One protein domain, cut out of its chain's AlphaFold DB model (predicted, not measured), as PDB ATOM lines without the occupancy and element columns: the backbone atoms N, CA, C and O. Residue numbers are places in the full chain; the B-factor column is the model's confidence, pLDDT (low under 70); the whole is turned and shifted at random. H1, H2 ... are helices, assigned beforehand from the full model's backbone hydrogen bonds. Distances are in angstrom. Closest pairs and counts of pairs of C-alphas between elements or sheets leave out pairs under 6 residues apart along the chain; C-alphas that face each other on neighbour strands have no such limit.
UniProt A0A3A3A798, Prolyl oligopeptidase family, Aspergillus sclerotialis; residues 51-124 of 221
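Overview. This is residues 51 to 124 of the 221 residues of the protein "Prolyl oligopeptidase family" of Aspergillus sclerotialis (UniProt A0A3A3A798). The model has little regular structure: two short helices, H1 and H2, pack steeply tilted on each other, and the long loop between them, residues 70 to 111, swings far out and returns. Residues 94 to 99 stick out at its far end. The printed part has 74 residues, 19 of them in named helices; its class is all helix, with no named strand. It is only just loose, close to compact, with a radius of gyration of the C-alphas of 13.8 A and spans of 38 by 31 by 22 A.

Arrangement. H1, residues 62 to 69, touches H2, residues 112 to 122; their closest C-alphas, of Leu 65 and Phe 116, are 5.0 A apart. They run opposite ways at a steep tilt of 67 degrees. In H2 every O i to N i+4 pair is within hydrogen-bond range; in H1 1 of 4 is, beside 4 of 5 O i to N i+3 pairs.

Along the chain. H1 begins at C-alpha 62 (174.821, 124.810, 151.933) and measures 11.9 A. H2 measures 15.2 A and ends at C-alpha 122 (172.811, 135.757, 161.706).

Size, cuts and confidence. The farthest C-alphas, of Asp 96 and Gly 124, are 40.3 A apart. The printed part has no cut. The 42-residue link is long; residues 77 to 106 are under pLDDT 70.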
ATOM      1  N   GLU A  51     176.401 141.510 164.235       83.88
ATOM      2  CA  GLU A  51     177.472 141.008 165.098       83.88
ATOM      3  C   GLU A  51     177.734 139.515 164.872       83.88
ATOM      4  O   GLU A  51     178.888 139.100 164.779       83.88
ATOM      5  N   LEU A  52     176.678 138.709 164.698       84.75
ATOM      6  CA  LEU A  52     176.830 137.295 164.349       84.75
ATOM      7  C   LEU A  52     177.305 137.123 162.908       84.75
ATOM      8  O   LEU A  52     178.145 136.273 162.632       84.75
ATOM      9  N   LYS A  53     176.812 137.948 161.980       87.94
ATOM     10  CA  LYS A  53     177.244 137.892 160.581       87.94
ATOM     11  C   LYS A  53     178.740 138.180 160.432       87.94
ATOM     12  O   LYS A  53     179.390 137.542 159.614       87.94
ATOM     13  N   ALA A  54     179.288 139.083 161.245       88.88
ATOM     14  CA  ALA A  54     180.706 139.439 161.237       88.88
ATOM     15  C   ALA A  54     181.644 138.303 161.691       88.88
ATOM     16  O   ALA A  54     182.836 138.356 161.395       88.88
ATOM     17  N   ILE A  55     181.132 137.292 162.404       86.69
ATOM     18  CA  ILE A  55     181.931 136.142 162.859       86.69
ATOM     19  C   ILE A  55     181.769 134.900 161.975       86.69
ATOM     20  O   ILE A  55     182.490 133.924 162.186       86.69
ATOM     21  N   LEU A  56     180.846 134.906 161.005       90.06
ATOM     22  CA  LEU A  56     180.638 133.768 160.109       90.06
ATOM     23  C   LEU A  56     181.800 133.625 159.111       90.06
ATOM     24  O   LEU A  56     182.179 134.609 158.478       90.06
ATOM     25  N   PRO A  57     182.334 132.409 158.898       92.38
ATOM     26  CA  PRO A  57     183.275 132.159 157.813       92.38
ATOM     27  C   PRO A  57     182.600 132.249 156.439       92.38
ATOM     28  O   PRO A  57     181.591 131.587 156.194       92.38
ATOM     29  N   ASP A  58     183.237 132.943 155.493       90.25
ATOM     30  CA  ASP A  58     182.785 133.022 154.090       90.25
ATOM     31  C   ASP A  58     182.835 131.666 153.353       90.25
ATOM     32  O   ASP A  58     182.309 131.514 152.253       90.25
ATOM     33  N   THR A  59     183.483 130.661 153.949       92.56
ATOM     34  CA  THR A  59     183.642 129.313 153.388       92.56
ATOM     35  C   THR A  59     182.475 128.373 153.695       92.56
ATOM     36  O   THR A  59     182.508 127.219 153.265       92.56
ATOM     37  N   LEU A  60     181.475 128.804 154.473       94.44
ATOM     38  CA  LEU A  60     180.324 127.966 154.809       94.44
ATOM     39  C   LEU A  60     179.446 127.733 153.571       94.44
ATOM     40  O   LEU A  60     178.926 128.670 152.969       94.44
ATOM     41  N   THR A  61     179.263 126.465 153.198       95.81
ATOM     42  CA  THR A  61     178.442 126.060 152.049       95.81
ATOM     43  C   THR A  61     177.140 125.411 152.498       95.81
ATOM     44  O   THR A  61     177.091 124.762 153.543       95.81
ATOM     45  N   SER A  62     176.093 125.498 151.672       94.50
ATOM     46  CA  SER A  62     174.821 124.810 151.933       94.50
ATOM     47  C   SER A  62     175.004 123.303 152.137       94.50
ATOM     48  O   SER A  62     174.380 122.730 153.025       94.50
ATOM     49  N   ASP A  63     175.906 122.666 151.381       96.56
ATOM     50  CA  ASP A  63     176.232 121.241 151.536       96.56
ATOM     51  C   ASP A  63     176.813 120.922 152.916       96.56
ATOM     52  O   ASP A  63     176.530 119.865 153.476       96.56
ATOM     53  N   PHE A  64     177.628 121.820 153.476       96.06
ATOM     54  CA  PHE A  64     178.169 121.653 154.818       96.06
ATOM     55  C   PHE A  64     177.090 121.848 155.889       96.06
ATOM     56  O   PHE A  64     176.956 120.995 156.764       96.06
ATOM     57  N   LEU A  65     176.284 122.912 155.786       95.50
ATOM     58  CA  LEU A  65     175.196 123.204 156.730       95.50
ATOM     59  C   LEU A  65     174.155 122.073 156.765       95.50
ATOM     60  O   LEU A  65     173.727 121.647 157.836       95.50
ATOM     61  N   ASN A  66     173.809 121.516 155.601       95.94
ATOM     62  CA  ASN A  66     172.820 120.441 155.474       95.94
ATOM     63  C   ASN A  66     173.261 119.107 156.095       95.94
ATOM     64  O   ASN A  66     172.424 118.220 156.278       95.94
ATOM     65  N   ARG A  67     174.537 118.949 156.481       95.31
ATOM     66  CA  ARG A  67     174.994 117.748 157.201       95.31
ATOM     67  C   ARG A  67     174.269 117.565 158.532       95.31
ATOM     68  O   ARG A  67     174.128 116.421 158.958       95.31
ATOM     69  N   VAL A  68     173.734 118.637 159.130       93.31
ATOM     70  CA  VAL A  68     172.943 118.589 160.376       93.31
ATOM     71  C   VAL A  68     171.779 117.590 160.313       93.31
ATOM     72  O   VAL A  68     171.436 116.992 161.332       93.31
ATOM     73  N   TYR A  69     171.204 117.368 159.123       92.69
ATOM     74  CA  TYR A  69     170.089 116.440 158.894       92.69
ATOM     75  C   TYR A  69     170.522 114.976 158.753       92.69
ATOM     76  O   TYR A  69     169.684 114.078 158.772       92.69
ATOM     77  N   THR A  70     171.822 114.734 158.586       94.00
ATOM     78  CA  THR A  70     172.409 113.398 158.398       94.00
ATOM     79  C   THR A  70     173.334 112.978 159.539       94.00
ATOM     80  O   THR A  70     173.749 111.823 159.585       94.00
ATOM     81  N   GLU A  71     173.680 113.895 160.448       89.44
ATOM     82  CA  GLU A  71     174.530 113.608 161.605       89.44
ATOM     83  C   GLU A  71     173.873 112.597 162.548       89.44
ATOM     84  O   GLU A  71     172.741 112.785 162.999       89.44
ATOM     85  N   PHE A  72     174.616 111.537 162.876       86.56
ATOM     86  CA  PHE A  72     174.203 110.526 163.840       86.56
ATOM     87  C   PHE A  72     175.413 109.978 164.631       86.56
ATOM     88  O   PHE A  72     176.444 109.697 164.014       86.56
ATOM     89  N   PRO A  73     175.299 109.759 165.958       87.69
ATOM     90  CA  PRO A  73     174.180 110.176 166.806       87.69
ATOM     91  C   PRO A  73     174.021 111.699 166.778       87.69
ATOM     92  O   PRO A  73     174.977 112.405 166.473       87.69
ATOM     93  N   VAL A  74     172.811 112.200 167.044       85.31
ATOM     94  CA  VAL A  74     172.586 113.651 167.119       85.31
ATOM     95  C   VAL A  74     173.486 114.192 168.235       85.31
ATOM     96  O   VAL A  74     173.303 113.764 169.378       85.31
ATOM     97  N   PRO A  75     174.456 115.079 167.939       81.25
ATOM     98  CA  PRO A  75     175.281 115.702 168.961       81.25
ATOM     99  C   PRO A  75     174.393 116.383 169.999       81.25
ATOM    100  O   PRO A  75     173.468 117.121 169.651       81.25
ATOM    101  N   THR A  76     174.661 116.086 171.265       71.56
ATOM    102  CA  THR A  76     173.960 116.690 172.414       71.56
ATOM    103  C   THR A  76     174.853 117.663 173.172       71.56
ATOM    104  O   THR A  76     174.377 118.397 174.030       71.56
ATOM    105  N   ASP A  77     176.132 117.699 172.808       61.44
ATOM    106  CA  ASP A  77     177.136 118.649 173.226       61.44
ATOM    107  C   ASP A  77     177.453 119.616 172.078       61.44
ATOM    108  O   ASP A  77     177.599 119.252 170.910       61.44
ATOM    109  N   SER A  78     177.566 120.890 172.428       61.94
ATOM    110  CA  SER A  78     178.312 121.867 171.647       61.94
ATOM    111  C   SER A  78     179.358 122.449 172.584       61.94
ATOM    112  O   SER A  78     179.110 122.615 173.778       61.94
ATOM    113  N   PHE A  79     180.534 122.785 172.056       53.59
ATOM    114  CA  PHE A  79     181.566 123.469 172.837       53.59
ATOM    115  C   PHE A  79     181.165 124.910 173.194       53.59
ATOM    116  O   PHE A  79     181.940 125.609 173.845       53.59
ATOM    117  N   VAL A  80     179.981 125.362 172.762       54.59
ATOM    118  CA  VAL A  80     179.490 126.731 172.883       54.59
ATOM    119  C   VAL A  80     178.131 126.763 173.548       54.59
ATOM    120  O   VAL A  80     177.123 126.347 172.982       54.59
ATOM    121  N   SER A  81     178.085 127.355 174.736       57.66
ATOM    122  CA  SER A  81     176.835 127.899 175.239       57.66
ATOM    123  C   SER A  81     176.506 129.174 174.460       57.66
ATOM    124  O   SER A  81     177.299 130.118 174.467       57.66
ATOM    125  N   LEU A  82     175.328 129.230 173.826       54.03
ATOM    126  CA  LEU A  82     174.777 130.490 173.299       54.03
ATOM    127  C   LEU A  82     174.593 131.545 174.411       54.03
ATOM    128  O   LEU A  82     174.593 132.738 174.125       54.03
ATOM    129  N   GLU A  83     174.560 131.108 175.674       52.44
ATOM    130  CA  GLU A  83     174.485 131.951 176.873       52.44
ATOM    131  C   GLU A  83     175.850 132.457 177.352       52.44
ATOM    132  O   GLU A  83     175.939 133.145 178.366       52.44
ATOM    133  N   GLY A  84     176.939 132.080 176.678       48.75
ATOM    134  CA  GLY A  84     178.298 132.394 177.113       48.75
ATOM    135  C   GLY A  84     178.750 131.645 178.373       48.75
ATOM    136  O   GLY A  84     179.821 131.945 178.898       48.75
ATOM    137  N   GLN A  85     177.977 130.664 178.849       49.16
ATOM    138  CA  GLN A  85     178.368 129.803 179.963       49.16
ATOM    139  C   GLN A  85     179.492 128.852 179.525       49.16
ATOM    140  O   GLN A  85     179.379 128.133 178.534       49.16
ATOM    141  N   THR A  86     180.592 128.834 180.269       46.25
ATOM    142  CA  THR A  86     181.609 127.788 180.142       46.25
ATOM    143  C   THR A  86     181.156 126.564 180.924       46.25
ATOM    144  O   THR A  86     180.879 126.688 182.119       46.25
ATOM    145  N   ASP A  87     181.171 125.381 180.315       38.28
ATOM    146  CA  ASP A  87     181.192 124.152 181.103       38.28
ATOM    147  C   ASP A  87     182.475 124.151 181.951       38.28
ATOM    148  O   ASP A  87     183.602 123.997 181.461       38.28
ATOM    149  N   LEU A  88     182.309 124.317 183.263       36.62
ATOM    150  CA  LEU A  88     183.384 124.118 184.238       36.62
ATOM    151  C   LEU A  88     183.883 122.657 184.248       36.62
ATOM    152  O   LEU A  88     184.912 122.373 184.852       36.62
ATOM    153  N   SER A  89     183.179 121.736 183.579       31.34
ATOM    154  CA  SER A  89     183.503 120.307 183.498       31.34
ATOM    155  C   SER A  89     184.297 119.902 182.247       31.34
ATOM    156  O   SER A  89     184.959 118.866 182.281       31.34
ATOM    157  N   THR A  90     184.290 120.690 181.162       32.69
ATOM    158  CA  THR A  90     184.935 120.316 179.882       32.69
ATOM    159  C   THR A  90     185.981 121.313 179.380       32.69
ATOM    160  O   THR A  90     186.685 121.021 178.414       32.69
ATOM    161  N   SER A  91     186.214 122.427 180.085       33.62
ATOM    162  CA  SER A  91     187.313 123.373 179.807       33.62
ATOM    163  C   SER A  91     188.715 122.852 180.181       33.62
ATOM    164  O   SER A  91     189.605 123.614 180.551       33.62
ATOM    165  N   SER A  92     188.971 121.553 179.996       30.62
ATOM    166  CA  SER A  92     190.333 121.010 179.912       30.62
ATOM    167  C   SER A  92     190.885 121.142 178.486       30.62
ATOM    168  O   SER A  92     191.338 120.187 177.868       30.62
ATOM    169  N   GLN A  93     190.898 122.365 177.958       33.62
ATOM    170  CA  GLN A  93     191.977 122.763 177.055       33.62
ATOM    171  C   GLN A  93     192.924 123.664 177.839       33.62
ATOM    172  O   GLN A  93     193.001 124.875 177.641       33.62
ATOM    173  N   SER A  94     193.632 123.039 178.779       31.45
ATOM    174  CA  SER A  94     194.878 123.579 179.298       31.45
ATOM    175  C   SER A  94     195.918 123.468 178.189       31.45
ATOM    176  O   SER A  94     196.384 122.372 177.877       31.45
ATOM    177  N   ASN A  95     196.313 124.591 177.603       37.41
ATOM    178  CA  ASN A  95     197.674 124.665 177.091       37.41
ATOM    179  C   ASN A  95     198.609 124.661 178.312       37.41
ATOM    180  O   ASN A  95     198.225 125.160 179.372       37.41
ATOM    181  N   ASP A  96     199.820 124.129 178.152       40.50
ATOM    182  CA  ASP A  96     200.868 123.903 179.174       40.50
ATOM    183  C   ASP A  96     201.330 125.164 179.960       40.50
ATOM    184  O   ASP A  96     202.349 125.154 180.643       40.50
ATOM    185  N   GLN A  97     200.603 126.280 179.853       37.06
ATOM    186  CA  GLN A  97     200.905 127.580 180.452       37.06
ATOM    187  C   GLN A  97     199.783 128.150 181.338       37.06
ATOM    188  O   GLN A  97     199.947 129.232 181.886       37.06
ATOM    189  N   GLY A  98     198.661 127.445 181.538       34.69
ATOM    190  CA  GLY A  98     197.682 127.809 182.580       34.69
ATOM    191  C   GLY A  98     196.927 129.134 182.382       34.69
ATOM    192  O   GLY A  98     196.207 129.561 183.285       34.69
ATOM    193  N   GLU A  99     197.037 129.779 181.221       29.78
ATOM    194  CA  GLU A  99     196.272 130.985 180.904       29.78
ATOM    195  C   GLU A  99     194.839 130.615 180.494       29.78
ATOM    196  O   GLU A  99     194.607 129.943 179.485       29.78
ATOM    197  N   ARG A 100     193.854 131.068 181.281       39.12
ATOM    198  CA  ARG A 100     192.445 131.044 180.870       39.12
ATOM    199  C   ARG A 100     192.312 131.989 179.679       39.12
ATOM    200  O   ARG A 100     192.574 133.179 179.820       39.12
ATOM    201  N   LYS A 101     191.893 131.491 178.514       38.34
ATOM    202  CA  LYS A 101     191.446 132.387 177.441       38.34
ATOM    203  C   LYS A 101     190.191 133.102 177.932       38.34
ATOM    204  O   LYS A 101     189.145 132.479 178.068       38.34
ATOM    205  N   GLU A 102     190.320 134.387 178.239       38.25
ATOM    206  CA  GLU A 102     189.191 135.236 178.596       38.25
ATOM    207  C   GLU A 102     188.247 135.377 177.393       38.25
ATOM    208  O   GLU A 102     188.649 135.779 176.299       38.25
ATOM    209  N   GLY A 103     186.984 135.000 177.594       43.47
ATOM    210  CA  GLY A 103     185.904 135.144 176.622       43.47
ATOM    211  C   GLY A 103     184.926 133.965 176.659       43.47
ATOM    212  O   GLY A 103     185.329 132.849 176.989       43.47
ATOM    213  N   PRO A 104     183.640 134.183 176.324       47.59
ATOM    214  CA  PRO A 104     182.698 133.081 176.160       47.59
ATOM    215  C   PRO A 104     183.205 132.120 175.070       47.59
ATOM    216  O   PRO A 104     183.893 132.564 174.138       47.59
ATOM    217  N   PRO A 105     182.893 130.815 175.159       55.06
ATOM    218  CA  PRO A 105     183.274 129.862 174.125       55.06
ATOM    219  C   PRO A 105     182.797 130.351 172.748       55.06
ATOM    220  O   PRO A 105     181.651 130.765 172.582       55.06
ATOM    221  N   LYS A 106     183.704 130.363 171.767       66.88
ATOM    222  CA  LYS A 106     183.410 130.834 170.404       66.88
ATOM    223  C   LYS A 106     182.816 129.702 169.571       66.88
ATOM    224  O   LYS A 106     183.340 128.592 169.683       66.88
ATOM    225  N   PRO A 107     181.791 129.965 168.731       76.56
ATOM    226  CA  PRO A 107     181.164 128.947 167.884       76.56
ATOM    227  C   PRO A 107     182.205 128.140 167.118       76.56
ATOM    228  O   PRO A 107     183.123 128.724 166.531       76.56
ATOM    229  N   ASN A 108     182.077 126.812 167.108       84.81
ATOM    230  CA  ASN A 108     182.973 125.989 166.315       84.81
ATOM    231  C   ASN A 108     182.369 125.756 164.929       84.81
ATOM    232  O   ASN A 108     181.660 124.784 164.688       84.81
ATOM    233  N   PHE A 109     182.710 126.624 163.978       89.44
ATOM    234  CA  PHE A 109     182.215 126.528 162.602       89.44
ATOM    235  C   PHE A 109     182.731 125.312 161.814       89.44
ATOM    236  O   PHE A 109     182.307 125.109 160.677       89.44
ATOM    237  N   SER A 110     183.610 124.478 162.390       89.12
ATOM    238  CA  SER A 110     183.912 123.153 161.832       89.12
ATOM    239  C   SER A 110     182.857 122.100 162.187       89.12
ATOM    240  O   SER A 110     182.911 120.996 161.643       89.12
ATOM    241  N   LEU A 111     181.924 122.406 163.094       89.31
ATOM    242  CA  LEU A 111     180.786 121.561 163.441       89.31
ATOM    243  C   LEU A 111     179.556 122.002 162.631       89.31
ATOM    244  O   LEU A 111     179.153 123.166 162.724       89.31
ATOM    245  N   PRO A 112     178.925 121.103 161.853       91.88
ATOM    246  CA  PRO A 112     177.751 121.440 161.052       91.88
ATOM    247  C   PRO A 112     176.599 122.061 161.841       91.88
ATOM    248  O   PRO A 112     175.970 122.989 161.346       91.88
ATOM    249  N   ARG A 113     176.330 121.595 163.067       89.81
ATOM    250  CA  ARG A 113     175.225 122.097 163.901       89.81
ATOM    251  C   ARG A 113     175.432 123.537 164.370       89.81
ATOM    252  O   ARG A 113     174.514 124.345 164.239       89.81
ATOM    253  N   ASP A 114     176.632 123.862 164.849       88.75
ATOM    254  CA  ASP A 114     177.008 125.231 165.216       88.75
ATOM    255  C   ASP A 114     176.936 126.134 163.981       88.75
ATOM    256  O   ASP A 114     176.277 127.172 163.996       88.75
ATOM    257  N   ALA A 115     177.551 125.713 162.870       92.25
ATOM    258  CA  ALA A 115     177.517 126.475 161.629       92.25
ATOM    259  C   ALA A 115     176.083 126.712 161.136       92.25
ATOM    260  O   ALA A 115     175.745 127.836 160.774       92.25
ATOM    261  N   PHE A 116     175.227 125.689 161.175       93.75
ATOM    262  CA  PHE A 116     173.813 125.777 160.818       93.75
ATOM    263  C   PHE A 116     173.071 126.784 161.700       93.75
ATOM    264  O   PHE A 116     172.480 127.733 161.182       93.75
ATOM    265  N   ALA A 117     173.141 126.625 163.025       90.81
ATOM    266  CA  ALA A 117     172.419 127.475 163.966       90.81
ATOM    267  C   ALA A 117     172.844 128.946 163.847       90.81
ATOM    268  O   ALA A 117     171.998 129.821 163.660       90.81
ATOM    269  N   PHE A 118     174.152 129.223 163.877       90.75
ATOM    270  CA  PHE A 118     174.674 130.588 163.800       90.75
ATOM    271  C   PHE A 118     174.459 131.225 162.424       90.75
ATOM    272  O   PHE A 118     174.166 132.419 162.360       90.75
ATOM    273  N   THR A 119     174.524 130.457 161.330       93.75
ATOM    274  CA  THR A 119     174.197 130.981 159.992       93.75
ATOM    275  C   THR A 119     172.736 131.403 159.913       93.75
ATOM    276  O   THR A 119     172.427 132.484 159.409       93.75
ATOM    277  N   HIS A 120     171.820 130.580 160.422       93.06
ATOM    278  CA  HIS A 120     170.403 130.910 160.385       93.06
ATOM    279  C   HIS A 120     170.031 132.044 161.350       93.06
ATOM    280  O   HIS A 120     169.238 132.903 160.971       93.06
ATOM    281  N   LEU A 121     170.638 132.114 162.540       89.69
ATOM    282  CA  LEU A 121     170.482 133.246 163.463       89.69
ATOM    283  C   LEU A 121     170.993 134.556 162.854       89.69
ATOM    284  O   LEU A 121     170.259 135.539 162.808       89.69
ATOM    285  N   ALA A 122     172.217 134.566 162.315       90.62
ATOM    286  CA  ALA A 122     172.811 135.757 161.706       90.62
ATOM    287  C   ALA A 122     171.979 136.312 160.541       90.62
ATOM    288  O   ALA A 122     171.960 137.520 160.313       90.62
ATOM    289  N   ASN A 123     171.288 135.434 159.811       91.38
ATOM    290  CA  ASN A 123     170.453 135.806 158.674       91.38
ATOM    291  C   ASN A 123     168.972 136.014 159.034       91.38
ATOM    292  O   ASN A 123     168.197 136.333 158.139       91.38
ATOM    293  N   GLY A 124     168.564 135.820 160.294       89.62
ATOM    294  CA  GLY A 124     167.158 135.928 160.700       89.62
ATOM    295  C   GLY A 124     166.256 134.853 160.081       89.62
ATOM    296  O   GLY A 124     165.099 135.108 159.796       89.62
TER     297      GLY A 124